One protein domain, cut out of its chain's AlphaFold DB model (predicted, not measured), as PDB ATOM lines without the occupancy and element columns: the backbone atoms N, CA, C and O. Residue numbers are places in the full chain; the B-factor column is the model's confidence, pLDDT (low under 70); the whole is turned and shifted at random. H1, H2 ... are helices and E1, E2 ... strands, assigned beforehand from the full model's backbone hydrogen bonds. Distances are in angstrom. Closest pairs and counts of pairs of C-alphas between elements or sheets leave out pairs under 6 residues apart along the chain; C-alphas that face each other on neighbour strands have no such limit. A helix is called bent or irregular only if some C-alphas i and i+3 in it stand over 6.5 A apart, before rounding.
ATOM      1  N   PRO A 200     -66.518 -77.497 -38.298       94.88
ATOM      2  CA  PRO A 200     -66.275 -76.098 -37.961       94.88
ATOM      3  C   PRO A 200     -65.377 -75.941 -36.731       94.88
ATOM      4  O   PRO A 200     -65.447 -76.738 -35.796       94.88
ATOM      5  N   LEU A 201     -64.567 -74.876 -36.706       94.44
ATOM      6  CA  LEU A 201     -63.605 -74.625 -35.625       94.44
ATOM      7  C   LEU A 201     -64.267 -74.626 -34.237       94.44
ATOM      8  O   LEU A 201     -63.738 -75.235 -33.315       94.44
ATOM      9  N   GLY A 202     -65.447 -74.006 -34.106       95.69
ATOM     10  CA  GLY A 202     -66.204 -74.000 -32.850       95.69
ATOM     11  C   GLY A 202     -66.642 -75.397 -32.399       95.69
ATOM     12  O   GLY A 202     -66.541 -75.714 -31.219       95.69
ATOM     13  N   GLY A 203     -67.050 -76.262 -33.336       96.44
ATOM     14  CA  GLY A 203     -67.400 -77.655 -33.042       96.44
ATOM     15  C   GLY A 203     -66.185 -78.477 -32.607       96.44
ATOM     16  O   GLY A 203     -66.261 -79.216 -31.630       96.44
ATOM     17  N   ARG A 204     -65.033 -78.288 -33.268       96.56
ATOM     18  CA  ARG A 204     -63.766 -78.915 -32.854       96.56
ATOM     19  C   ARG A 204     -63.322 -78.458 -31.462       96.56
ATOM     20  O   ARG A 204     -62.915 -79.295 -30.671       96.56
ATOM     21  N   ALA A 205     -63.443 -77.168 -31.146       96.06
ATOM     22  CA  ALA A 205     -63.097 -76.636 -29.827       96.06
ATOM     23  C   ALA A 205     -64.028 -77.149 -28.712       96.06
ATOM     24  O   ALA A 205     -63.574 -77.450 -27.612       96.06
ATOM     25  N   ALA A 206     -65.329 -77.288 -28.986       96.81
ATOM     26  CA  ALA A 206     -66.263 -77.873 -28.025       96.81
ATOM     27  C   ALA A 206     -65.953 -79.361 -27.775       96.81
ATOM     28  O   ALA A 206     -65.904 -79.809 -26.625       96.81
ATOM     29  N   LEU A 207     -65.682 -80.117 -28.843       97.38
ATOM     30  CA  LEU A 207     -65.304 -81.523 -28.738       97.38
ATOM     31  C   LEU A 207     -63.932 -81.731 -28.104       97.38
ATOM     32  O   LEU A 207     -63.768 -82.722 -27.412       97.38
ATOM     33  N   SER A 208     -62.958 -80.835 -28.261       96.06
ATOM     34  CA  SER A 208     -61.637 -81.046 -27.656       96.06
ATOM     35  C   SER A 208     -61.690 -81.052 -26.122       96.06
ATOM     36  O   SER A 208     -60.954 -81.788 -25.474       96.06
ATOM     37  N   ALA A 209     -62.601 -80.281 -25.523       93.12
ATOM     38  CA  ALA A 209     -62.846 -80.327 -24.082       93.12
ATOM     39  C   ALA A 209     -63.689 -81.548 -23.673       93.12
ATOM     40  O   ALA A 209     -63.404 -82.202 -22.662       93.12
ATOM     41  N   ALA A 210     -64.725 -81.864 -24.455       95.44
ATOM     42  CA  ALA A 210     -65.696 -82.897 -24.117       95.44
ATOM     43  C   ALA A 210     -65.224 -84.320 -24.451       95.44
ATOM     44  O   ALA A 210     -65.508 -85.241 -23.703       95.44
ATOM     45  N   TRP A 211     -64.485 -84.532 -25.528       96.50
ATOM     46  CA  TRP A 211     -64.159 -85.849 -26.074       96.50
ATOM     47  C   TRP A 211     -62.637 -86.065 -26.126       96.50
ATOM     48  O   TRP A 211     -62.063 -86.119 -27.211       96.50
ATOM     49  N   PRO A 212     -61.959 -86.129 -24.959       94.25
ATOM     50  CA  PRO A 212     -60.531 -86.422 -24.890       94.25
ATOM     51  C   PRO A 212     -60.230 -87.890 -25.247       94.25
ATOM     52  O   PRO A 212     -61.138 -88.731 -25.192       94.25
ATOM     53  N   PRO A 213     -58.955 -88.229 -25.524       92.31
ATOM     54  CA  PRO A 213     -58.543 -89.616 -25.721       92.31
ATOM     55  C   PRO A 213     -58.995 -90.527 -24.563       92.31
ATOM     56  O   PRO A 213     -58.821 -90.203 -23.391       92.31
ATOM     57  N   GLY A 214     -59.582 -91.671 -24.900       90.81
ATOM     58  CA  GLY A 214     -60.084 -92.710 -24.001       90.81
ATOM     59  C   GLY A 214     -61.582 -92.618 -23.696       90.81
ATOM     60  O   GLY A 214     -62.209 -93.626 -23.370       90.81
ATOM     61  N   ARG A 215     -62.214 -91.448 -23.861       94.75
ATOM     62  CA  ARG A 215     -63.643 -91.290 -23.560       94.75
ATOM     63  C   ARG A 215     -64.519 -91.835 -24.695       94.75
ATOM     64  O   ARG A 215     -64.460 -91.335 -25.817       94.75
ATOM     65  N   MET A 216     -65.416 -92.776 -24.387       96.06
ATOM     66  CA  MET A 216     -66.534 -93.096 -25.280       96.06
ATOM     67  C   MET A 216     -67.660 -92.078 -25.115       96.06
ATOM     68  O   MET A 216     -68.046 -91.724 -23.999       96.06
ATOM     69  N   MET A 217     -68.220 -91.635 -26.233       97.56
ATOM     70  CA  MET A 217     -69.330 -90.689 -26.272       97.56
ATOM     71  C   MET A 217     -70.355 -91.149 -27.302       97.56
ATOM     72  O   MET A 217     -69.991 -91.645 -28.369       97.56
ATOM     73  N   GLU A 218     -71.637 -91.036 -26.961       97.69
ATOM     74  CA  GLU A 218     -72.717 -91.448 -27.855       97.69
ATOM     75  C   GLU A 218     -72.691 -90.603 -29.139       97.69
ATOM     76  O   GLU A 218     -72.456 -89.395 -29.093       97.69
ATOM     77  N   LEU A 219     -72.954 -91.216 -30.294       97.81
ATOM     78  CA  LEU A 219     -72.934 -90.528 -31.584       97.81
ATOM     79  C   LEU A 219     -73.927 -89.357 -31.635       97.81
ATOM     80  O   LEU A 219     -73.605 -88.308 -32.190       97.81
ATOM     81  N   SER A 220     -75.112 -89.511 -31.033       97.38
ATOM     82  CA  SER A 220     -76.113 -88.437 -30.959       97.38
ATOM     83  C   SER A 220     -75.621 -87.250 -30.120       97.38
ATOM     84  O   SER A 220     -75.870 -86.093 -30.459       97.38
ATOM     85  N   GLU A 221     -74.856 -87.527 -29.067       97.12
ATOM     86  CA  GLU A 221     -74.274 -86.533 -28.177       97.12
ATOM     87  C   GLU A 221     -73.094 -85.808 -28.847       97.12
ATOM     88  O   GLU A 221     -72.975 -84.588 -28.739       97.12
ATOM     89  N   LEU A 222     -72.258 -86.529 -29.604       98.06
ATOM     90  CA  LEU A 222     -71.211 -85.932 -30.444       98.06
ATOM     91  C   LEU A 222     -71.815 -84.971 -31.479       98.06
ATOM     92  O   LEU A 222     -71.342 -83.843 -31.629       98.06
ATOM     93  N   GLU A 223     -72.901 -85.384 -32.139       98.00
ATOM     94  CA  GLU A 223     -73.660 -84.542 -33.071       98.00
ATOM     95  C   GLU A 223     -74.283 -83.323 -32.371       98.00
ATOM     96  O   GLU A 223     -74.298 -82.226 -32.930       98.00
ATOM     97  N   ARG A 224     -74.756 -83.478 -31.128       97.75
ATOM     98  CA  ARG A 224     -75.307 -82.379 -30.322       97.75
ATOM     99  C   ARG A 224     -74.240 -81.351 -29.942       97.75
ATOM    100  O   ARG A 224     -74.512 -80.153 -29.984       97.75
ATOM    101  N   VAL A 225     -73.049 -81.803 -29.545       97.31
ATOM    102  CA  VAL A 225     -71.933 -80.919 -29.166       97.31
ATOM    103  C   VAL A 225     -71.344 -80.214 -30.386       97.31
ATOM    104  O   VAL A 225     -71.026 -79.026 -30.309       97.31
ATOM    105  N   ALA A 226     -71.235 -80.909 -31.517       97.94
ATOM    106  CA  ALA A 226     -70.740 -80.338 -32.761       97.94
ATOM    107  C   ALA A 226     -71.611 -80.759 -33.958       97.94
ATOM    108  O   ALA A 226     -71.316 -81.759 -34.618       97.94
ATOM    109  N   PRO A 227     -72.650 -79.973 -34.296       97.88
ATOM    110  CA  PRO A 227     -73.514 -80.266 -35.434       97.88
ATOM    111  C   PRO A 227     -72.726 -80.448 -36.738       97.88
ATOM    112  O   PRO A 227     -71.873 -79.631 -37.098       97.88
ATOM    113  N   GLY A 228     -73.025 -81.523 -37.465       97.19
ATOM    114  CA  GLY A 228     -72.298 -81.977 -38.646       97.19
ATOM    115  C   GLY A 228     -71.193 -82.999 -38.365       97.19
ATOM    116  O   GLY A 228     -70.539 -83.425 -39.325       97.19
ATOM    117  N   PHE A 229     -70.988 -83.407 -37.107       98.19
ATOM    118  CA  PHE A 229     -69.979 -84.391 -36.709       98.19
ATOM    119  C   PHE A 229     -70.091 -85.694 -37.498       98.19
ATOM    120  O   PHE A 229     -69.113 -86.119 -38.108       98.19
ATOM    121  N   THR A 230     -71.278 -86.296 -37.557       96.69
ATOM    122  CA  THR A 230     -71.495 -87.603 -38.197       96.69
ATOM    123  C   THR A 230     -71.095 -87.579 -39.670       96.69
ATOM    124  O   THR A 230     -70.428 -88.487 -40.170       96.69
ATOM    125  N   ARG A 231     -71.448 -86.493 -40.370       96.81
ATOM    126  CA  ARG A 231     -71.069 -86.284 -41.771       96.81
ATOM    127  C   ARG A 231     -69.558 -86.114 -41.913       96.81
ATOM    128  O   ARG A 231     -68.978 -86.735 -42.798       96.81
ATOM    129  N   ALA A 232     -68.937 -85.295 -41.062       96.88
ATOM    130  CA  ALA A 232     -67.494 -85.075 -41.088       96.88
ATOM    131  C   ALA A 232     -66.729 -86.380 -40.825       96.88
ATOM    132  O   ALA A 232     -65.831 -86.714 -41.595       96.88
ATOM    133  N   LEU A 233     -67.128 -87.153 -39.811       96.31
ATOM    134  CA  LEU A 233     -66.562 -88.462 -39.489       96.31
ATOM    135  C   LEU A 233     -66.596 -89.396 -40.701       96.31
ATOM    136  O   LEU A 233     -65.557 -89.928 -41.092       96.31
ATOM    137  N   ALA A 234     -67.772 -89.558 -41.313       95.31
ATOM    138  CA  ALA A 234     -67.967 -90.449 -42.450       95.31
ATOM    139  C   ALA A 234     -67.147 -90.034 -43.682       95.31
ATOM    140  O   ALA A 234     -66.649 -90.900 -44.395       95.31
ATOM    141  N   SER A 235     -66.994 -88.729 -43.937       94.50
ATOM    142  CA  SER A 235     -66.286 -88.215 -45.117       94.50
ATOM    143  C   SER A 235     -64.782 -88.008 -44.927       94.50
ATOM    144  O   SER A 235     -64.103 -87.700 -45.902       94.50
ATOM    145  N   SER A 236     -64.266 -88.094 -43.696       93.50
ATOM    146  CA  SER A 236     -62.846 -87.867 -43.389       93.50
ATOM    147  C   SER A 236     -62.260 -89.019 -42.584       93.50
ATOM    148  O   SER A 236     -61.833 -89.990 -43.202       93.50
ATOM    149  N   TRP A 237     -62.272 -88.958 -41.248       93.62
ATOM    150  CA  TRP A 237     -61.622 -89.959 -40.398       93.62
ATOM    151  C   TRP A 237     -61.986 -91.390 -40.806       93.62
ATOM    152  O   TRP A 237     -61.101 -92.119 -41.235       93.62
ATOM    153  N   LEU A 238     -63.273 -91.765 -40.783       92.56
ATOM    154  CA  LEU A 238     -63.722 -93.125 -41.106       92.56
ATOM    155  C   LEU A 238     -63.418 -93.518 -42.557       92.56
ATOM    156  O   LEU A 238     -63.084 -94.672 -42.816       92.56
ATOM    157  N   ALA A 239     -63.517 -92.576 -43.501       91.25
ATOM    158  CA  ALA A 239     -63.260 -92.838 -44.917       91.25
ATOM    159  C   ALA A 239     -61.822 -93.300 -45.188       91.25
ATOM    160  O   ALA A 239     -61.599 -94.018 -46.162       91.25
ATOM    161  N   MET A 240     -60.882 -92.891 -44.332       89.19
ATOM    162  CA  MET A 240     -59.455 -93.182 -44.458       89.19
ATOM    163  C   MET A 240     -59.015 -94.426 -43.678       89.19
ATOM    164  O   MET A 240     -57.868 -94.845 -43.810       89.19
ATOM    165  N   LEU A 241     -59.892 -95.019 -42.860       89.62
ATOM    166  CA  LEU A 241     -59.521 -96.149 -42.011       89.62
ATOM    167  C   LEU A 241     -59.567 -97.487 -42.762       89.62
ATOM    168  O   LEU A 241     -60.481 -97.718 -43.563       89.62
ATOM    169  N   PRO A 242     -58.658 -98.429 -42.442       87.50
ATOM    170  CA  PRO A 242     -58.624 -99.746 -43.079       87.50
ATOM    171  C   PRO A 242     -59.918-100.543 -42.860       87.50
ATOM    172  O   PRO A 242     -60.302-101.351 -43.706       87.50
ATOM    173  N   ARG A 243     -60.624-100.295 -41.750       87.44
ATOM    174  CA  ARG A 243     -61.865-100.990 -41.372       87.44
ATOM    175  C   ARG A 243     -63.122-100.151 -41.586       87.44
ATOM    176  O   ARG A 243     -64.131-100.346 -40.908       87.44
ATOM    177  N   LYS A 244     -63.091 -99.235 -42.559       91.19
ATOM    178  CA  LYS A 244     -64.249 -98.420 -42.961       91.19
ATOM    179  C   LYS A 244     -65.523 -99.256 -43.130       91.19
ATOM    180  O   LYS A 244     -66.556 -98.922 -42.558       91.19
ATOM    181  N   ALA A 245     -65.448-100.350 -43.892       90.00
ATOM    182  CA  ALA A 245     -66.613-101.179 -44.207       90.00
ATOM    183  C   ALA A 245     -67.237-101.820 -42.954       90.00
ATOM    184  O   ALA A 245     -68.461-101.938 -42.860       90.00
ATOM    185  N   GLN A 246     -66.409-102.223 -41.988       91.44
ATOM    186  CA  GLN A 246     -66.852-102.732 -40.695       91.44
ATOM    187  C   GLN A 246     -67.512-101.621 -39.879       91.44
ATOM    188  O   GLN A 246     -68.612-101.829 -39.373       91.44
ATOM    189  N   GLY A 247     -66.900-100.434 -39.829       93.00
ATOM    190  CA  GLY A 247     -67.477 -99.260 -39.174       93.00
ATOM    191  C   GLY A 247     -68.858 -98.903 -39.727       93.00
ATOM    192  O   GLY A 247     -69.820 -98.843 -38.970       93.00
ATOM    193  N   GLU A 248     -68.995 -98.763 -41.049       94.50
ATOM    194  CA  GLU A 248     -70.283 -98.491 -41.713       94.50
ATOM    195  C   GLU A 248     -71.322 -99.589 -41.438       94.50
ATOM    196  O   GLU A 248     -72.491 -99.298 -41.180       94.50
ATOM    197  N   THR A 249     -70.896-100.856 -41.444       94.69
ATOM    198  CA  THR A 249     -71.786-101.987 -41.145       94.69
ATOM    199  C   THR A 249     -72.273-101.946 -39.695       94.69
ATOM    200  O   THR A 249     -73.462-102.131 -39.455       94.69
ATOM    201  N   LEU A 250     -71.388-101.686 -38.727       94.94
ATOM    202  CA  LEU A 250     -71.739-101.622 -37.305       94.94
ATOM    203  C   LEU A 250     -72.624-100.415 -36.978       94.94
ATOM    204  O   LEU A 250     -73.563-100.549 -36.195       94.94
ATOM    205  N   LEU A 251     -72.374 -99.270 -37.617       95.44
ATOM    206  CA  LEU A 251     -73.223 -98.081 -37.508       95.44
ATOM    207  C   LEU A 251     -74.659 -98.364 -37.971       95.44
ATOM    208  O   LEU A 251     -75.602 -97.924 -37.323       95.44
ATOM    209  N   ALA A 252     -74.830 -99.126 -39.056       94.19
ATOM    210  CA  ALA A 252     -76.146 -99.548 -39.537       94.19
ATOM    211  C   ALA A 252     -76.763-100.693 -38.709       94.19
ATOM    212  O   ALA A 252     -77.982-100.846 -38.665       94.19
ATOM    213  N   TRP A 253     -75.929-101.525 -38.082       93.81
ATOM    214  CA  TRP A 253     -76.357-102.678 -37.287       93.81
ATOM    215  C   TRP A 253     -76.901-102.282 -35.908       93.81
ATOM    216  O   TRP A 253     -77.809-102.954 -35.404       93.81
ATOM    217  N   ALA A 254     -76.346-101.237 -35.294       95.31
ATOM    218  CA  ALA A 254     -76.659-100.817 -33.934       95.31
ATOM    219  C   ALA A 254     -78.089-100.278 -33.773       95.31
ATOM    220  O   ALA A 254     -78.680 -99.705 -34.687       95.31
ATOM    221  N   THR A 255     -78.634-100.415 -32.565       94.56
ATOM    222  CA  THR A 255     -79.883 -99.739 -32.187       94.56
ATOM    223  C   THR A 255     -79.629 -98.243 -31.990       94.56
ATOM    224  O   THR A 255     -78.562 -97.842 -31.522       94.56
ATOM    225  N   ALA A 256     -80.615 -97.404 -32.323       91.38
ATOM    226  CA  ALA A 256     -80.553 -95.974 -32.030       91.38
ATOM    227  C   ALA A 256     -80.277 -95.747 -30.531       91.38
ATOM    228  O   ALA A 256     -80.843 -96.429 -29.680       91.38
ATOM    229  N   GLY A 257     -79.373 -94.821 -30.212       92.81
ATOM    230  CA  GLY A 257     -78.922 -94.590 -28.835       92.81
ATOM    231  C   GLY A 257     -77.847 -95.558 -28.320       92.81
ATOM    232  O   GLY A 257     -77.381 -95.419 -27.196       92.81
ATOM    233  N   LYS A 258     -77.424 -96.548 -29.120       96.56
ATOM    234  CA  LYS A 258     -76.402 -97.544 -28.741       96.56
ATOM    235  C   LYS A 258     -75.176 -97.513 -29.651       96.56
ATOM    236  O   LYS A 258     -74.565 -98.544 -29.919       96.56
ATOM    237  N   VAL A 259     -74.814 -96.330 -30.135       97.88
ATOM    238  CA  VAL A 259     -73.604 -96.109 -30.934       97.88
ATOM    239  C   VAL A 259     -72.708 -95.150 -30.182       97.88
ATOM    240  O   VAL A 259     -73.084 -93.999 -29.979       97.88
ATOM    241  N   PHE A 260     -71.523 -95.611 -29.808       98.38
ATOM    242  CA  PHE A 260     -70.529 -94.826 -29.095       98.38
ATOM    243  C   PHE A 260     -69.218 -94.817 -29.869       98.38
ATOM    244  O   PHE A 260     -68.786 -95.844 -30.394       98.38
ATOM    245  N   LEU A 261     -68.580 -93.655 -29.912       97.88
ATOM    246  CA  LEU A 261     -67.263 -93.470 -30.501       97.88
ATOM    247  C   LEU A 261     -66.295 -92.960 -29.445       97.88
ATOM    248  O   LEU A 261     -66.638 -92.140 -28.592       97.88
ATOM    249  N   GLY A 262     -65.063 -93.424 -29.545       95.69
ATOM    250  CA  GLY A 262     -63.939 -92.972 -28.744       95.69
ATOM    251  C   GLY A 262     -62.670 -93.160 -29.544       95.69
ATOM    252  O   GLY A 262     -62.663 -93.853 -30.559       95.69
ATOM    253  N   TYR A 263     -61.585 -92.551 -29.110       93.69
ATOM    254  CA  TYR A 263     -60.273 -92.824 -29.676       93.69
ATOM    255  C   TYR A 263     -59.248 -92.880 -28.555       93.69
ATOM    256  O   TYR A 263     -59.436 -92.214 -27.546       93.69
ATOM    257  N   SER A 264     -58.202 -93.686 -28.683       89.69
ATOM    258  CA  SER A 264     -57.150 -93.792 -27.663       89.69
ATOM    259  C   SER A 264     -55.909 -92.989 -28.061       89.69
ATOM    260  O   SER A 264     -55.778 -92.554 -29.208       89.69
ATOM    261  N   ARG A 265     -54.986 -92.791 -27.115       85.12
ATOM    262  CA  ARG A 265     -53.618 -92.367 -27.445       85.12
ATOM    263  C   ARG A 265     -52.916 -93.474 -28.239       85.12
ATOM    264  O   ARG A 265     -53.320 -94.641 -28.172       85.12
ATOM    265  N   SER A 266     -51.906 -93.112 -29.023       68.94
ATOM    266  CA  SER A 266     -51.082 -94.093 -29.730       68.94
ATOM    267  C   SER A 266     -50.177 -94.822 -28.730       68.94
ATOM    268  O   SER A 266     -49.757 -94.241 -27.734       68.94
ATOM    269  N   ALA A 267     -49.833 -96.084 -29.005       59.72
ATOM    270  CA  ALA A 267     -48.972 -96.880 -28.122       59.72
ATOM    271  C   ALA A 267     -47.597 -96.222 -27.865       59.72
ATOM    272  O   ALA A 267     -47.030 -96.387 -26.791       59.72
ATOM    273  N   ALA A 268     -47.092 -95.422 -28.813       46.94
ATOM    274  CA  ALA A 268     -45.853 -94.655 -28.662       46.94
ATOM    275  C   ALA A 268     -45.914 -93.589 -27.548       46.94
ATOM    276  O   ALA A 268     -44.888 -93.292 -26.946       46.94
ATOM    277  N   ASP A 269     -47.102 -93.063 -27.235       46.66
ATOM    278  CA  ASP A 269     -47.307 -92.047 -26.189       46.66
ATOM    279  C   ASP A 269     -47.564 -92.673 -24.799       46.66
ATOM    280  O   ASP A 269     -47.656 -91.969 -23.789       46.66
ATOM    281  N   GLN A 270     -47.711 -94.002 -24.750       49.16
ATOM    282  CA  GLN A 270     -48.134 -94.781 -23.581       49.16
ATOM    283  C   GLN A 270     -46.989 -95.536 -22.882       49.16
ATOM    284  O   GLN A 270     -47.203 -96.131 -21.826       49.16
ATOM    285  N   ALA A 304     -54.209 -91.667 -33.739       82.75
ATOM    286  CA  ALA A 304     -55.102 -91.913 -32.619       82.75
ATOM    287  C   ALA A 304     -56.068 -93.056 -32.995       82.75
ATOM    288  O   ALA A 304     -56.893 -92.872 -33.902       82.75
ATOM    289  N   PRO A 305     -55.984 -94.254 -32.379       89.12
ATOM    290  CA  PRO A 305     -56.826 -95.368 -32.787       89.12
ATOM    291  C   PRO A 305     -58.295 -95.056 -32.506       89.12
ATOM    292  O   PRO A 305     -58.656 -94.803 -31.361       89.12
ATOM    293  N   LEU A 306     -59.137 -95.071 -33.540       93.31
ATOM    294  CA  LEU A 306     -60.572 -94.842 -33.437       93.31
ATOM    295  C   LEU A 306     -61.270 -96.153 -33.075       93.31
ATOM    296  O   LEU A 306     -61.063 -97.180 -33.723       93.31
ATOM    297  N   TRP A 307     -62.137 -96.092 -32.077       94.94
ATOM    298  CA  TRP A 307     -62.916 -97.202 -31.558       94.94
ATOM    299  C   TRP A 307     -64.410 -96.936 -31.722       94.94
ATOM    300  O   TRP A 307     -64.897 -95.830 -31.480       94.94
ATOM    301  N   LEU A 308     -65.140 -97.982 -32.099       97.06
ATOM    302  CA  LEU A 308     -66.590 -97.991 -32.215       97.06
ATOM    303  C   LEU A 308     -67.161 -99.047 -31.274       97.06
ATOM    304  O   LEU A 308     -66.811-100.224 -31.369       97.06
ATOM    305  N   LEU A 309     -68.063 -98.624 -30.395       98.06
ATOM    306  CA  LEU A 309     -68.880 -99.501 -29.571       98.06
ATOM    307  C   LEU A 309     -70.327 -99.429 -30.071       98.06
ATOM    308  O   LEU A 309     -70.989 -98.398 -29.967       98.06
ATOM    309  N   ALA A 310     -70.801-100.534 -30.633       97.50
ATOM    310  CA  ALA A 310     -72.133-100.676 -31.205       97.50
ATOM    311  C   ALA A 310     -72.952-101.660 -30.367       97.50
ATOM    312  O   ALA A 310     -72.470-102.744 -30.044       97.50
ATOM    313  N   GLY A 311     -74.189-101.313 -30.023       95.88
ATOM    314  CA  GLY A 311     -75.046-102.131 -29.170       95.88
ATOM    315  C   GLY A 311     -76.417-102.441 -29.755       95.88
ATOM    316  O   GLY A 311     -76.972-101.701 -30.572       95.88
ATOM    317  N   ARG A 312     -76.980-103.541 -29.262       92.69
ATOM    318  CA  ARG A 312     -78.384-103.949 -29.380       92.69
ATOM    319  C   ARG A 312     -78.924-104.280 -27.988       92.69
ATOM    320  O   ARG A 312     -78.289-103.984 -26.975       92.69
ATOM    321  N   ASP A 313     -80.136-104.808 -27.905       87.38
ATOM    322  CA  ASP A 313     -80.747-105.195 -26.627       87.38
ATOM    323  C   ASP A 313     -80.102-106.432 -26.006       87.38
ATOM    324  O   ASP A 313     -80.121-106.588 -24.789       87.38
ATOM    325  N   ASP A 314     -79.477-107.270 -26.826       88.44
ATOM    326  CA  ASP A 314     -78.871-108.537 -26.434       88.44
ATOM    327  C   ASP A 314     -77.344-108.480 -26.261       88.44
ATOM    328  O   ASP A 314     -76.767-109.415 -25.707       88.44
ATOM    329  N   GLY A 315     -76.682-107.382 -26.642       94.06
ATOM    330  CA  GLY A 315     -75.248-107.231 -26.401       94.06
ATOM    331  C   GLY A 315     -74.573-106.044 -27.079       94.06
ATOM    332  O   GLY A 315     -75.211-105.194 -27.704       94.06
ATOM    333  N   TRP A 316     -73.250-106.012 -26.934       96.88
ATOM    334  CA  TRP A 316     -72.366-104.957 -27.425       96.88
ATOM    335  C   TRP A 316     -71.193-105.521 -28.227       96.88
ATOM    336  O   TRP A 316     -70.662-106.588 -27.918       96.88
ATOM    337  N   LEU A 317     -70.758-104.763 -29.229       96.19
ATOM    338  CA  LEU A 317     -69.611-105.037 -30.083       96.19
ATOM    339  C   LEU A 317     -68.629-103.872 -30.005       96.19
ATOM    340  O   LEU A 317     -69.009-102.743 -30.305       96.19
ATOM    341  N   LEU A 318     -67.381-104.147 -29.635       95.69
ATOM    342  CA  LEU A 318     -66.286-103.178 -29.652       95.69
ATOM    343  C   LEU A 318     -65.329-103.497 -30.799       95.69
ATOM    344  O   LEU A 318     -64.822-104.616 -30.902       95.69
ATOM    345  N   GLU A 319     -65.063-102.496 -31.627       93.50
ATOM    346  CA  GLU A 319     -64.233-102.592 -32.821       93.50
ATOM    347  C   GLU A 319     -63.194-101.466 -32.836       93.50
ATOM    348  O   GLU A 319     -63.548-100.291 -32.726       93.50
ATOM    349  N   CYS A 320     -61.917-101.813 -33.013       91.88
ATOM    350  CA  CYS A 320     -60.886-100.839 -33.371       91.88
ATOM    351  C   CYS A 320     -60.911-100.653 -34.888       91.88
ATOM    352  O   CYS A 320     -60.701-101.610 -35.630       91.88
ATOM    353  N   LEU A 321     -61.177 -99.437 -35.357       91.12
ATOM    354  CA  LEU A 321     -61.323 -99.141 -36.780       91.12
ATOM    355  C   LEU A 321     -59.997 -98.748 -37.441       91.12
ATOM    356  O   LEU A 321     -59.826 -98.956 -38.643       91.12
ATOM    357  N   SER A 322     -59.071 -98.175 -36.669       86.62
ATOM    358  CA  SER A 322     -57.794 -97.680 -37.196       86.62
ATOM    359  C   SER A 322     -56.751 -98.766 -37.398       86.62
ATOM    360  O   SER A 322     -55.919 -98.649 -38.292       86.62
ATOM    361  N   LEU A 323     -56.771 -99.811 -36.571       77.38
ATOM    362  CA  LEU A 323     -55.767-100.862 -36.632       77.38
ATOM    363  C   LEU A 323     -56.229-101.984 -37.542       77.38
ATOM    364  O   LEU A 323     -57.408-102.333 -37.585       77.38
ATOM    365  N   ALA A 324     -55.269-102.576 -38.251       67.19
ATOM    366  CA  ALA A 324     -55.561-103.704 -39.109       67.19
ATOM    367  C   ALA A 324     -56.164-104.867 -38.322       67.19
ATOM    368  O   ALA A 324     -56.959-105.514 -38.975       67.19
ATOM    369  N   ASP A 325     -55.857-105.022 -37.011       62.47
ATOM    370  CA  ASP A 325     -56.343-105.951 -35.946       62.47
ATOM    371  C   ASP A 325     -56.970-107.281 -36.433       62.47
ATOM    372  O   ASP A 325     -57.144-107.551 -37.607       62.47
ATOM    373  N   HIS A 326     -57.324-108.213 -35.567       68.56
ATOM    374  CA  HIS A 326     -57.947-109.460 -36.014       68.56
ATOM    375  C   HIS A 326     -59.268-109.742 -35.323       68.56
ATOM    376  O   HIS A 326     -59.873-110.753 -35.653       68.56
ATOM    377  N   ALA A 327     -59.777-108.864 -34.450       87.88
ATOM    378  CA  ALA A 327     -60.961-109.174 -33.654       87.88
ATOM    379  C   ALA A 327     -61.957-108.020 -33.458       87.88
ATOM    380  O   ALA A 327     -61.571-106.897 -33.160       87.88
ATOM    381  N   THR A 328     -63.251-108.355 -33.517       92.19
ATOM    382  CA  THR A 328     -64.318-107.582 -32.855       92.19
ATOM    383  C   THR A 328     -64.648-108.249 -31.527       92.19
ATOM    384  O   THR A 328     -64.915-109.455 -31.497       92.19
ATOM    385  N   TYR A 329     -64.668-107.485 -30.440       93.69
ATOM    386  CA  TYR A 329     -64.922-107.991 -29.090       93.69
ATOM    387  C   TYR A 329     -66.412-107.948 -28.778       93.69
ATOM    388  O   TYR A 329     -67.082-106.962 -29.084       93.69
ATOM    389  N   ARG A 330     -66.934-109.018 -28.177       95.12
ATOM    390  CA  ARG A 330     -68.354-109.166 -27.856       95.12
ATOM    391  C   ARG A 330     -68.564-109.099 -26.353       95.12
ATOM    392  O   ARG A 330     -67.849-109.763 -25.601       95.12
ATOM    393  N   PHE A 331     -69.589-108.364 -25.941       95.62
ATOM    394  CA  PHE A 331     -70.020-108.304 -24.553       95.62
ATOM    395  C   PHE A 331     -71.518-108.569 -24.430       95.62
ATOM    396  O   PHE A 331     -72.300-108.159 -25.289       95.62
ATOM    397  N   ALA A 332     -71.915-109.216 -23.338       94.62
ATOM    398  CA  ALA A 332     -73.310-109.337 -22.941       94.62
ATOM    399  C   ALA A 332     -73.938-107.952 -22.692       94.62
ATOM    400  O   ALA A 332     -73.240-106.961 -22.444       94.62
ATOM    401  N   ALA A 333     -75.268-107.887 -22.761       92.00
ATOM    402  CA  ALA A 333     -76.022-106.657 -22.547       92.00
ATOM    403  C   ALA A 333     -75.760-106.027 -21.166       92.00
ATOM    404  O   ALA A 333     -75.483-106.705 -20.175       92.00
ATOM    405  N   GLY A 334     -75.892-104.702 -21.106       92.50
ATOM    406  CA  GLY A 334     -75.748-103.938 -19.872       92.50
ATOM    407  C   GLY A 334     -75.454-102.459 -20.118       92.50
ATOM    408  O   GLY A 334     -74.638-102.115 -20.973       92.50
ATOM    409  N   GLU A 335     -76.122-101.580 -19.371       92.06
ATOM    410  CA  GLU A 335     -76.009-100.119 -19.519       92.06
ATOM    411  C   GLU A 335     -74.641 -99.569 -19.090       92.06
ATOM    412  O   GLU A 335     -74.230 -98.502 -19.530       92.06
ATOM    413  N   GLN A 336     -73.891-100.313 -18.270       93.94
ATOM    414  CA  GLN A 336     -72.564 -99.913 -17.794       93.94
ATOM    415  C   GLN A 336     -71.447-100.123 -18.828       93.94
ATOM    416  O   GLN A 336     -70.346 -99.606 -18.637       93.94
ATOM    417  N   VAL A 337     -71.685-100.894 -19.898       96.06
ATOM    418  CA  VAL A 337     -70.630-101.295 -20.850       96.06
ATOM    419  C   VAL A 337     -69.909-100.093 -21.478       96.06
ATOM    420  O   VAL A 337     -68.679-100.101 -21.447       96.06
ATOM    421  N   PRO A 338     -70.582 -99.026 -21.957       95.69
ATOM    422  CA  PRO A 338     -69.885 -97.844 -22.476       95.69
ATOM    423  C   PRO A 338     -68.942 -97.181 -21.460       95.69
ATOM    424  O   PRO A 338     -67.836 -96.764 -21.812       95.69
ATOM    425  N   GLY A 339     -69.344 -97.130 -20.186       95.50
ATOM    426  CA  GLY A 339     -68.519 -96.591 -19.103       95.50
ATOM    427  C   GLY A 339     -67.304 -97.470 -18.790       95.50
ATOM    428  O   GLY A 339     -66.200 -96.956 -18.622       95.50
ATOM    429  N   LEU A 340     -67.479 -98.795 -18.770       96.25
ATOM    430  CA  LEU A 340     -66.381 -99.750 -18.571       96.25
ATOM    431  C   LEU A 340     -65.388 -99.736 -19.739       96.25
ATOM    432  O   LEU A 340     -64.180 -99.766 -19.520       96.25
ATOM    433  N   VAL A 341     -65.883 -99.645 -20.975       95.88
ATOM    434  CA  VAL A 341     -65.043 -99.519 -22.173       95.88
ATOM    435  C   VAL A 341     -64.294 -98.186 -22.182       95.88
ATOM    436  O   VAL A 341     -63.128 -98.160 -22.555       95.88
ATOM    437  N   SER A 342     -64.905 -97.093 -21.717       95.56
ATOM    438  CA  SER A 342     -64.184 -95.819 -21.563       95.56
ATOM    439  C   SER A 342     -63.017 -95.949 -20.581       95.56
ATOM    440  O   SER A 342     -61.906 -95.540 -20.887       95.56
ATOM    441  N   GLN A 343     -63.235 -96.583 -19.424       95.06
ATOM    442  CA  GLN A 343     -62.157 -96.845 -18.458       95.06
ATOM    443  C   GLN A 343     -61.053 -97.721 -19.053       95.06
ATOM    444  O   GLN A 343     -59.875 -97.450 -18.840       95.06
ATOM    445  N   LEU A 344     -61.426 -98.727 -19.848       93.31
ATOM    446  CA  LEU A 344     -60.476 -99.566 -20.569       93.31
ATOM    447  C   LEU A 344     -59.605 -98.757 -21.539       93.31
ATOM    448  O   LEU A 344     -58.391 -98.927 -21.537       93.31
ATOM    449  N   LEU A 345     -60.203 -97.876 -22.344       91.88
ATOM    450  CA  LEU A 345     -59.470 -97.058 -23.317       91.88
ATOM    451  C   LEU A 345     -58.668 -95.916 -22.675       91.88
ATOM    452  O   LEU A 345     -57.745 -95.399 -23.304       91.88
ATOM    453  N   CYS A 346     -59.015 -95.515 -21.451       92.31
ATOM    454  CA  CYS A 346     -58.228 -94.590 -20.640       92.31
ATOM    455  C   CYS A 346     -57.070 -95.264 -19.895       92.31
ATOM    456  O   CYS A 346     -56.214 -94.551 -19.375       92.31
ATOM    457  N   ALA A 347     -57.045 -96.598 -19.786       87.94
ATOM    458  CA  ALA A 347     -55.978 -97.296 -19.080       87.94
ATOM    459  C   ALA A 347     -54.641 -97.053 -19.808       87.94
ATOM    460  O   ALA A 347     -54.532 -97.427 -20.979       87.94
ATOM    461  N   PRO A 348     -53.627 -96.452 -19.152       80.06
ATOM    462  CA  PRO A 348     -52.436 -95.970 -19.849       80.06
ATOM    463  C   PRO A 348     -51.686 -97.067 -20.592       80.06
ATOM    464  O   PRO A 348     -51.241 -96.864 -21.711       80.06
ATOM    465  N   GLN A 349     -51.606 -98.255 -19.995       80.88
ATOM    466  CA  GLN A 349     -50.944 -99.419 -20.575       80.88
ATOM    467  C   GLN A 349     -51.967-100.514 -20.892       80.88
ATOM    468  O   GLN A 349     -51.794-101.682 -20.515       80.88
ATOM    469  N   PHE A 350     -53.066-100.108 -21.537       77.00
ATOM    470  CA  PHE A 350     -54.131-100.992 -21.997       77.00
ATOM    471  C   PHE A 350     -53.567-102.207 -22.744       77.00
ATOM    472  O   PHE A 350     -52.792-102.080 -23.687       77.00
ATOM    473  N   SER A 351     -54.015-103.397 -22.346       80.19
ATOM    474  CA  SER A 351     -53.730-104.644 -23.046       80.19
ATOM    475  C   SER A 351     -55.031-105.376 -23.342       80.19
ATOM    476  O   SER A 351     -55.833-105.651 -22.445       80.19
ATOM    477  N   ARG A 352     -55.231-105.736 -24.613       85.00
ATOM    478  CA  ARG A 352     -56.347-106.596 -25.036       85.00
ATOM    479  C   ARG A 352     -56.224-107.995 -24.438       85.00
ATOM    480  O   ARG A 352     -57.243-108.589 -24.102       85.00
ATOM    481  N   THR A 353     -55.007-108.505 -24.254       86.38
ATOM    482  CA  THR A 353     -54.760-109.814 -23.630       86.38
ATOM    483  C   THR A 353     -55.350-109.862 -22.224       86.38
ATOM    484  O   THR A 353     -56.092-110.785 -21.898       86.38
ATOM    485  N   ALA A 354     -55.154-108.798 -21.434       88.25
ATOM    486  CA  ALA A 354     -55.756-108.669 -20.105       88.25
ATOM    487  C   ALA A 354     -57.300-108.663 -20.132       88.25
ATOM    488  O   ALA A 354     -57.940-108.962 -19.124       88.25
ATOM    489  N   LEU A 355     -57.922-108.341 -21.271       90.75
ATOM    490  CA  LEU A 355     -59.374-108.326 -21.441       90.75
ATOM    491  C   LEU A 355     -59.960-109.694 -21.801       90.75
ATOM    492  O   LEU A 355     -60.987-110.057 -21.240       90.75
ATOM    493  N   TYR A 356     -59.374-110.429 -22.748       88.62
ATOM    494  CA  TYR A 356     -60.020-111.640 -23.278       88.62
ATOM    495  C   TYR A 356     -59.432-112.951 -22.756       88.62
ATOM    496  O   TYR A 356     -60.121-113.968 -22.796       88.62
ATOM    497  N   GLN A 357     -58.170-112.956 -22.323       91.81
ATOM    498  CA  GLN A 357     -57.471-114.191 -21.972       91.81
ATOM    499  C   GLN A 357     -57.959-114.698 -20.603       91.81
ATOM    500  O   GLN A 357     -58.076-113.879 -19.680       91.81
ATOM    501  N   PRO A 358     -58.273-115.997 -20.430       92.62
ATOM    502  CA  PRO A 358     -58.580-116.578 -19.118       92.62
ATOM    503  C   PRO A 358     -57.441-116.348 -18.114       92.62
ATOM    504  O   PRO A 358     -56.280-116.285 -18.509       92.62
ATOM    505  N   LEU A 359     -57.756-116.191 -16.822       93.25
ATOM    506  CA  LEU A 359     -56.738-115.847 -15.812       93.25
ATOM    507  C   LEU A 359     -55.692-116.959 -15.662       93.25
ATOM    508  O   LEU A 359     -54.513-116.681 -15.487       93.25
ATOM    509  N   GLU A 360     -56.129-118.209 -15.768       93.75
ATOM    510  CA  GLU A 360     -55.313-119.420 -15.726       93.75
ATOM    511  C   GLU A 360     -54.352-119.556 -16.917       93.75
ATOM    512  O   GLU A 360     -53.360-120.276 -16.819       93.75
ATOM    513  N   GLU A 361     -54.617-118.849 -18.019       93.81
ATOM    514  CA  GLU A 361     -53.760-118.826 -19.208       93.81
ATOM    515  C   GLU A 361     -52.808-117.615 -19.222       93.81
ATOM    516  O   GLU A 361     -51.925-117.541 -20.075       93.81
ATOM    517  N   LEU A 362     -52.937-116.676 -18.274       92.44
ATOM    518  CA  LEU A 362     -52.004-115.557 -18.095       92.44
ATOM    519  C   LEU A 362     -50.759-116.021 -17.327       92.44
ATOM    520  O   LEU A 362     -50.561-115.702 -16.155       92.44
ATOM    521  N   VAL A 363     -49.923-116.802 -18.007       92.00
ATOM    522  CA  VAL A 363     -48.681-117.392 -17.486       92.00
ATOM    523  C   VAL A 363     -47.489-117.051 -18.387       92.00
ATOM    524  O   VAL A 363     -47.664-116.517 -19.482       92.00
ATOM    525  N   GLY A 364     -46.266-117.345 -17.931       91.75
ATOM    526  CA  GLY A 364     -45.042-117.043 -18.684       91.75
ATOM    527  C   GLY A 364     -44.942-115.552 -19.007       91.75
ATOM    528  O   GLY A 364     -45.137-114.717 -18.124       91.75
ATOM    529  N   ASP A 365     -44.726-115.227 -20.279       87.50
ATOM    530  CA  ASP A 365     -44.603-113.844 -20.761       87.50
ATOM    531  C   ASP A 365     -45.897-113.030 -20.593       87.50
ATOM    532  O   ASP A 365     -45.865-111.806 -20.551       87.50
ATOM    533  N   GLN A 366     -47.052-113.688 -20.435       88.12
ATOM    534  CA  GLN A 366     -48.340-113.020 -20.218       88.12
ATOM    535  C   GLN A 366     -48.695-112.844 -18.735       88.12
ATOM    536  O   GLN A 366     -49.714-112.224 -18.415       88.12
ATOM    537  N   ALA A 367     -47.867-113.356 -17.816       89.19
ATOM    538  CA  ALA A 367     -48.123-113.270 -16.378       89.19
ATOM    539  C   ALA A 367     -48.201-111.818 -15.875       89.19
ATOM    540  O   ALA A 367     -48.901-111.533 -14.904       89.19
ATOM    541  N   GLU A 368     -47.544-110.878 -16.562       89.75
ATOM    542  CA  GLU A 368     -47.598-109.447 -16.236       89.75
ATOM    543  C   GLU A 368     -49.004-108.830 -16.368       89.75
ATOM    544  O   GLU A 368     -49.282-107.788 -15.776       89.75
ATOM    545  N   PHE A 369     -49.918-109.457 -17.119       90.94
ATOM    546  CA  PHE A 369     -51.292-108.974 -17.281       90.94
ATOM    547  C   PHE A 369     -52.244-109.489 -16.194       90.94
ATOM    548  O   PHE A 369     -53.338-108.939 -16.028       90.94
ATOM    549  N   ALA A 370     -51.853-110.537 -15.462       93.06
ATOM    550  CA  ALA A 370     -52.715-111.206 -14.494       93.06
ATOM    551  C   ALA A 370     -53.180-110.287 -13.349       93.06
ATOM    552  O   ALA A 370     -54.384-110.295 -13.073       93.06
ATOM    553  N   PRO A 371     -52.323-109.448 -12.723       93.31
ATOM    554  CA  PRO A 371     -52.771-108.583 -11.631       93.31
ATOM    555  C   PRO A 371     -53.849-107.598 -12.087       93.31
ATOM    556  O   PRO A 371     -54.899-107.499 -11.457       93.31
ATOM    557  N   ALA A 372     -53.653-106.931 -13.229       93.56
ATOM    558  CA  ALA A 372     -54.652-106.030 -13.797       93.56
ATOM    559  C   ALA A 372     -55.974-106.760 -14.103       93.56
ATOM    560  O   ALA A 372     -57.041-106.293 -13.708       93.56
ATOM    561  N   ALA A 373     -55.910-107.919 -14.768       93.81
ATOM    562  CA  ALA A 373     -57.089-108.702 -15.148       93.81
ATOM    563  C   ALA A 373     -57.881-109.242 -13.944       93.81
ATOM    564  O   ALA A 373     -59.107-109.373 -14.026       93.81
ATOM    565  N   ARG A 374     -57.188-109.566 -12.847       93.62
ATOM    566  CA  ARG A 374     -57.764-110.098 -11.605       93.62
ATOM    567  C   ARG A 374     -58.320-108.992 -10.710       93.62
ATOM    568  O   ARG A 374     -59.427-109.131 -10.196       93.62
ATOM    569  N   ASP A 375     -57.559-107.914 -10.528       94.88
ATOM    570  CA  ASP A 375     -57.751-106.999  -9.400       94.88
ATOM    571  C   ASP A 375     -58.367-105.644  -9.789       94.88
ATOM    572  O   ASP A 375     -58.962-104.989  -8.933       94.88
ATOM    573  N   LEU A 376     -58.294-105.210 -11.059       95.50
ATOM    574  CA  LEU A 376     -58.937-103.956 -11.471       95.50
ATOM    575  C   LEU A 376     -60.461-104.124 -11.554       95.50
ATOM    576  O   LEU A 376     -60.942-104.858 -12.423       95.50
ATOM    577  N   PRO A 377     -61.261-103.386 -10.756       94.88
ATOM    578  CA  PRO A 377     -62.706-103.612 -10.696       94.88
ATOM    579  C   PRO A 377     -63.423-103.418 -12.035       94.88
ATOM    580  O   PRO A 377     -64.299-104.206 -12.392       94.88
ATOM    581  N   PHE A 378     -63.050-102.388 -12.805       95.06
ATOM    582  CA  PHE A 378     -63.680-102.118 -14.099       95.06
ATOM    583  C   PHE A 378     -63.326-103.182 -15.142       95.06
ATOM    584  O   PHE A 378     -64.185-103.578 -15.931       95.06
ATOM    585  N   LEU A 379     -62.087-103.685 -15.120       95.25
ATOM    586  CA  LEU A 379     -61.646-104.731 -16.031       95.25
ATOM    587  C   LEU A 379     -62.300-106.062 -15.665       95.25
ATOM    588  O   LEU A 379     -62.865-106.703 -16.543       95.25
ATOM    589  N   GLY A 380     -62.336-106.430 -14.382       94.94
ATOM    590  CA  GLY A 380     -63.064-107.606 -13.903       94.94
ATOM    591  C   GLY A 380     -64.550-107.568 -14.281       94.94
ATOM    592  O   GLY A 380     -65.093-108.549 -14.792       94.94
ATOM    593  N   ALA A 381     -65.206-106.412 -14.130       96.25
ATOM    594  CA  ALA A 381     -66.599-106.230 -14.539       96.25
ATOM    595  C   ALA A 381     -66.799-106.361 -16.059       96.25
ATOM    596  O   ALA A 381     -67.807-106.924 -16.500       96.25
ATOM    597  N   LEU A 382     -65.869-105.850 -16.867       95.75
ATOM    598  CA  LEU A 382     -65.937-105.963 -18.323       95.75
ATOM    599  C   LEU A 382     -65.641-107.397 -18.794       95.75
ATOM    600  O   LEU A 382     -66.368-107.915 -19.640       95.75
ATOM    601  N   ARG A 383     -64.654-108.068 -18.186       95.06
ATOM    602  CA  ARG A 383     -64.306-109.485 -18.404       95.06
ATOM    603  C   ARG A 383     -65.476-110.411 -18.102       95.06
ATOM    604  O   ARG A 383     -65.793-111.266 -18.915       95.06
ATOM    605  N   ALA A 384     -66.184-110.192 -16.994       94.56
ATOM    606  CA  ALA A 384     -67.377-110.969 -16.647       94.56
ATOM    607  C   ALA A 384     -68.516-110.841 -17.677       94.56
ATOM    608  O   ALA A 384     -69.434-111.655 -17.693       94.56
ATOM    609  N   ARG A 385     -68.476-109.808 -18.529       94.88
ATOM    610  CA  ARG A 385     -69.421-109.602 -19.635       94.88
ATOM    611  C   ARG A 385     -68.851-110.031 -20.976       94.88
ATOM    612  O   ARG A 385     -69.596-110.018 -21.947       94.88
ATOM    613  N   PHE A 386     -67.566-110.358 -21.068       94.44
ATOM    614  CA  PHE A 386     -66.931-110.733 -22.320       94.44
ATOM    615  C   PHE A 386     -67.443-112.101 -22.772       94.44
ATOM    616  O   PHE A 386     -67.287-113.101 -22.079       94.44
ATOM    617  N   THR A 387     -68.058-112.148 -23.952       93.12
ATOM    618  CA  THR A 387     -68.668-113.371 -24.497       93.12
ATOM    619  C   THR A 387     -67.869-113.967 -25.655       93.12
ATOM    620  O   THR A 387     -68.336-114.890 -26.320       93.12
ATOM    621  N   GLY A 388     -66.696-113.408 -25.960       91.88
ATOM    622  CA  GLY A 388     -65.804-113.888 -27.011       91.88
ATOM    623  C   GLY A 388     -65.442-112.833 -28.053       91.88
ATOM    624  O   GLY A 388     -65.807-111.661 -27.968       91.88
ATOM    625  N   ARG A 389     -64.701-113.273 -29.071       90.88
ATOM    626  CA  ARG A 389     -64.177-112.432 -30.151       90.88
ATOM    627  C   ARG A 389     -64.510-113.014 -31.519       90.88
ATOM    628  O   ARG A 389     -64.445-114.223 -31.714       90.88
ATOM    629  N   MET A 390     -64.858-112.152 -32.468       90.75
ATOM    630  CA  MET A 390     -65.052-112.530 -33.870       90.75
ATOM    631  C   MET A 390     -63.751-112.299 -34.617       90.75
ATOM    632  O   MET A 390     -63.357-111.147 -34.770       90.75
ATOM    633  N   ILE A 391     -63.102-113.371 -35.075       87.25
ATOM    634  CA  ILE A 391     -61.838-113.264 -35.803       87.25
ATOM    635  C   ILE A 391     -62.089-112.873 -37.266       87.25
ATOM    636  O   ILE A 391     -62.888-113.497 -37.969       87.25
ATOM    637  N   HIS A 392     -61.404-111.831 -37.730       83.25
ATOM    638  CA  HIS A 392     -61.561-111.237 -39.058       83.25
ATOM    639  C   HIS A 392     -60.791-112.051 -40.101       83.25
ATOM    640  O   HIS A 392     -59.719-111.659 -40.543       83.25
ATOM    641  N   THR A 393     -61.343-113.196 -40.507       80.19
ATOM    642  CA  THR A 393     -60.779-114.006 -41.608       80.19
ATOM    643  C   THR A 393     -61.166-113.465 -42.986       80.19
ATOM    644  O   THR A 393     -60.400-113.544 -43.939       80.19
ATOM    645  N   SER A 394     -62.370-112.898 -43.107       82.44
ATOM    646  CA  SER A 394     -62.839-112.124 -44.262       82.44
ATOM    647  C   SER A 394     -64.020-111.244 -43.851       82.44
ATOM    648  O   SER A 394     -64.740-111.578 -42.906       82.44
ATOM    649  N   VAL A 395     -64.293-110.166 -44.595       81.56
ATOM    650  CA  VAL A 395     -65.458-109.295 -44.336       81.56
ATOM    651  C   VAL A 395     -66.772-110.087 -44.381       81.56
ATOM    652  O   VAL A 395     -67.653-109.869 -43.557       81.56
ATOM    653  N   ALA A 396     -66.911-111.042 -45.306       84.12
ATOM    654  CA  ALA A 396     -68.118-111.864 -45.422       84.12
ATOM    655  C   ALA A 396     -68.285-112.849 -44.251       84.12
ATOM    656  O   ALA A 396     -69.403-113.076 -43.791       84.12
ATOM    657  N   ALA A 397     -67.194-113.447 -43.760       84.44
ATOM    658  CA  ALA A 397     -67.236-114.290 -42.564       84.44
ATOM    659  C   ALA A 397     -67.575-113.469 -41.316       84.44
ATOM    660  O   ALA A 397     -68.441-113.869 -40.543       84.44
ATOM    661  N   TRP A 398     -66.966-112.292 -41.178       89.44
ATOM    662  CA  TRP A 398     -67.250-111.362 -40.092       89.44
ATOM    663  C   TRP A 398     -68.717-110.907 -40.089       89.44
ATOM    664  O   TRP A 398     -69.379-111.018 -39.063       89.44
ATOM    665  N   LYS A 399     -69.277-110.507 -41.243       88.31
ATOM    666  CA  LYS A 399     -70.698-110.129 -41.351       88.31
ATOM    667  C   LYS A 399     -71.639-111.254 -40.926       88.31
ATOM    668  O   LYS A 399     -72.581-110.998 -40.194       88.31
ATOM    669  N   ARG A 400     -71.359-112.501 -41.323       85.88
ATOM    670  CA  ARG A 400     -72.141-113.669 -40.872       85.88
ATOM    671  C   ARG A 400     -72.045-113.889 -39.359       85.88
ATOM    672  O   ARG A 400     -73.006-114.341 -38.748       85.88
ATOM    673  N   ALA A 401     -70.900-113.578 -38.753       86.44
ATOM    674  CA  ALA A 401     -70.716-113.693 -37.311       86.44
ATOM    675  C   ALA A 401     -71.518-112.639 -36.520       86.44
ATOM    676  O   ALA A 401     -71.927-112.930 -35.399       86.44
ATOM    677  N   LEU A 402     -71.814-111.468 -37.106       86.81
ATOM    678  CA  LEU A 402     -72.649-110.430 -36.475       86.81
ATOM    679  C   LEU A 402     -74.077-110.897 -36.170       86.81
ATOM    680  O   LEU A 402     -74.678-110.426 -35.208       86.81
ATOM    681  N   ASP A 403     -74.610-111.808 -36.985       79.50
ATOM    682  CA  ASP A 403     -75.961-112.358 -36.821       79.50
ATOM    683  C   ASP A 403     -76.003-113.521 -35.817       79.50
ATOM    684  O   ASP A 403     -77.071-114.050 -35.506       79.50
ATOM    685  N   SER A 404     -74.845-113.942 -35.298       81.88
ATOM    686  CA  SER A 404     -74.797-114.982 -34.274       81.88
ATOM    687  C   SER A 404     -75.334-114.419 -32.958       81.88
ATOM    688  O   SER A 404     -74.835-113.383 -32.509       81.88
TER     689      SER A 404
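AT A GLANCE: This is residues 200 to 270 and 304 to 404 of the 409 residues of an uncharacterized protein of Acidobacteria bacterium 21-70-11 (UniProt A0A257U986). A twisted five-stranded sheet makes the core, with H4 and H9 over one face and H5 over the other, so that sheet and helices form three layers. Beyond edge strand E1 a small cluster of H1, H2 and H3 makes one end of the long axis, and a second cluster, H6, H7 and H8, makes the other end, with H8 packing on H5. The printed part has 172 residues with nine named helices and five named strands, in the order H1 H2 H3 H4 E1 E2 E3 E4 H5 H6 H7 H8 E5 H9; the sheet runs E1 E2 E3 E4 E5, all antiparallel. The class is mixed, helices and strands, and the whole is compact, with a radius of gyration of the C-alphas of 16.0 A and spans of 50 by 35 by 29 A.

IN THESE COORDINATES: H1, residues 201 to 210, begins with C-alpha 201 at (-63.605, -74.625, -35.625) and is 14.3 A long from first to last C-alpha. H2 is residues 219 to 225, H3 residues 229 to 235, and H4 residues 244 to 253, 14.0 A long. E1 is residues 259 to 263. After the cut come E2, residues 306 to 311, 16.8 A long; E3, residues 315 to 320, 17.2 A; and E4, residues 327 to 332, 16.3 A. E2 begins with C-alpha 306 at (-60.572, -94.842, -33.437). H5, residues 337 to 346, is 14.1 A long, and H6 is residues 352 to 356. H7, residues 364 to 375, is the longest helix at 18.7 A and only just irregular: C-alphas 365 and 368 are 7.0 A apart. H8 is residues 377 to 383, E5 residues 386 to 391, 14.6 A long, and H9 residues 395 to 402, with C-alpha 402 at (-72.649, -110.430, -36.475).

HOW THE PARTS SIT: E2, E3 and E4 form a meander, each strand the antiparallel neighbour of the one before, and E2 and E3, like E3 and E4, are a hairpin. N 308 and O 319 of E2 and E3 are 2.9 A apart, and N 316 and O 331 of E3 and E4 are 2.9 A apart. Edge strand E1 is beside E2, with N 260 and O 309 at 2.8 A; edge strand E5 is beside E4, with N 387 and O 330 at 2.9 A. Residues 217 to 218 pair antiparallel with residues 260 to 261 of E1. H4 is on the sheet at a height of 9.5 A, and its closest C-alphas to E2 are those of Leu 250 and Ala 310, 6.2 A. H9 is on the same face, at a height of 9.7 A, with Trp 398 and Met 390 of E5 as closest C-alphas, 6.7 A. H5 is on the opposite face at a height of 8.0 A. H5 and H8 touch, with Leu 340 and Phe 378 as closest C-alphas, 5.7 A, at a steep tilt of 67 degrees, only just short of about perpendicular, opposite ways. H6 touches H7, closest C-alphas Ala 354 and Ala 373, 5.1 A; H7 and H8 touch only at the corner, H7 with residues 372 to 374 alone, closest C-alphas Ala 373 and Leu 379, 6.1 A. H2 only grazes the sheet and touches H1, closest C-alphas Val 225 and Ala 206, 6.5 A, and H3, closest C-alphas Glu 223 and Phe 229, 5.2 A. H1 and H7 are apart. Each O i to N i+4 pair is within hydrogen-bond range in H2, H3, H4, H5, H6, H8 and H9; H1 has 5 of 6, and H7 3 of 8 beside 6 of 9 O i to N i+3 pairs.

THE WHOLE: The two C-alphas farthest apart, those of Gly 202 and Gly 364, are 50.0 A apart. Residues 271 to 303 are not printed, and C-alphas 270 and 304 are 11.8 A apart across this cut, which lies in the link from E1 to E2. Of the links that are printed whole, none is long. The mean pLDDT of the printed part is 90.9, and it is under 70 at residues 266 to 270 and 324 to 326.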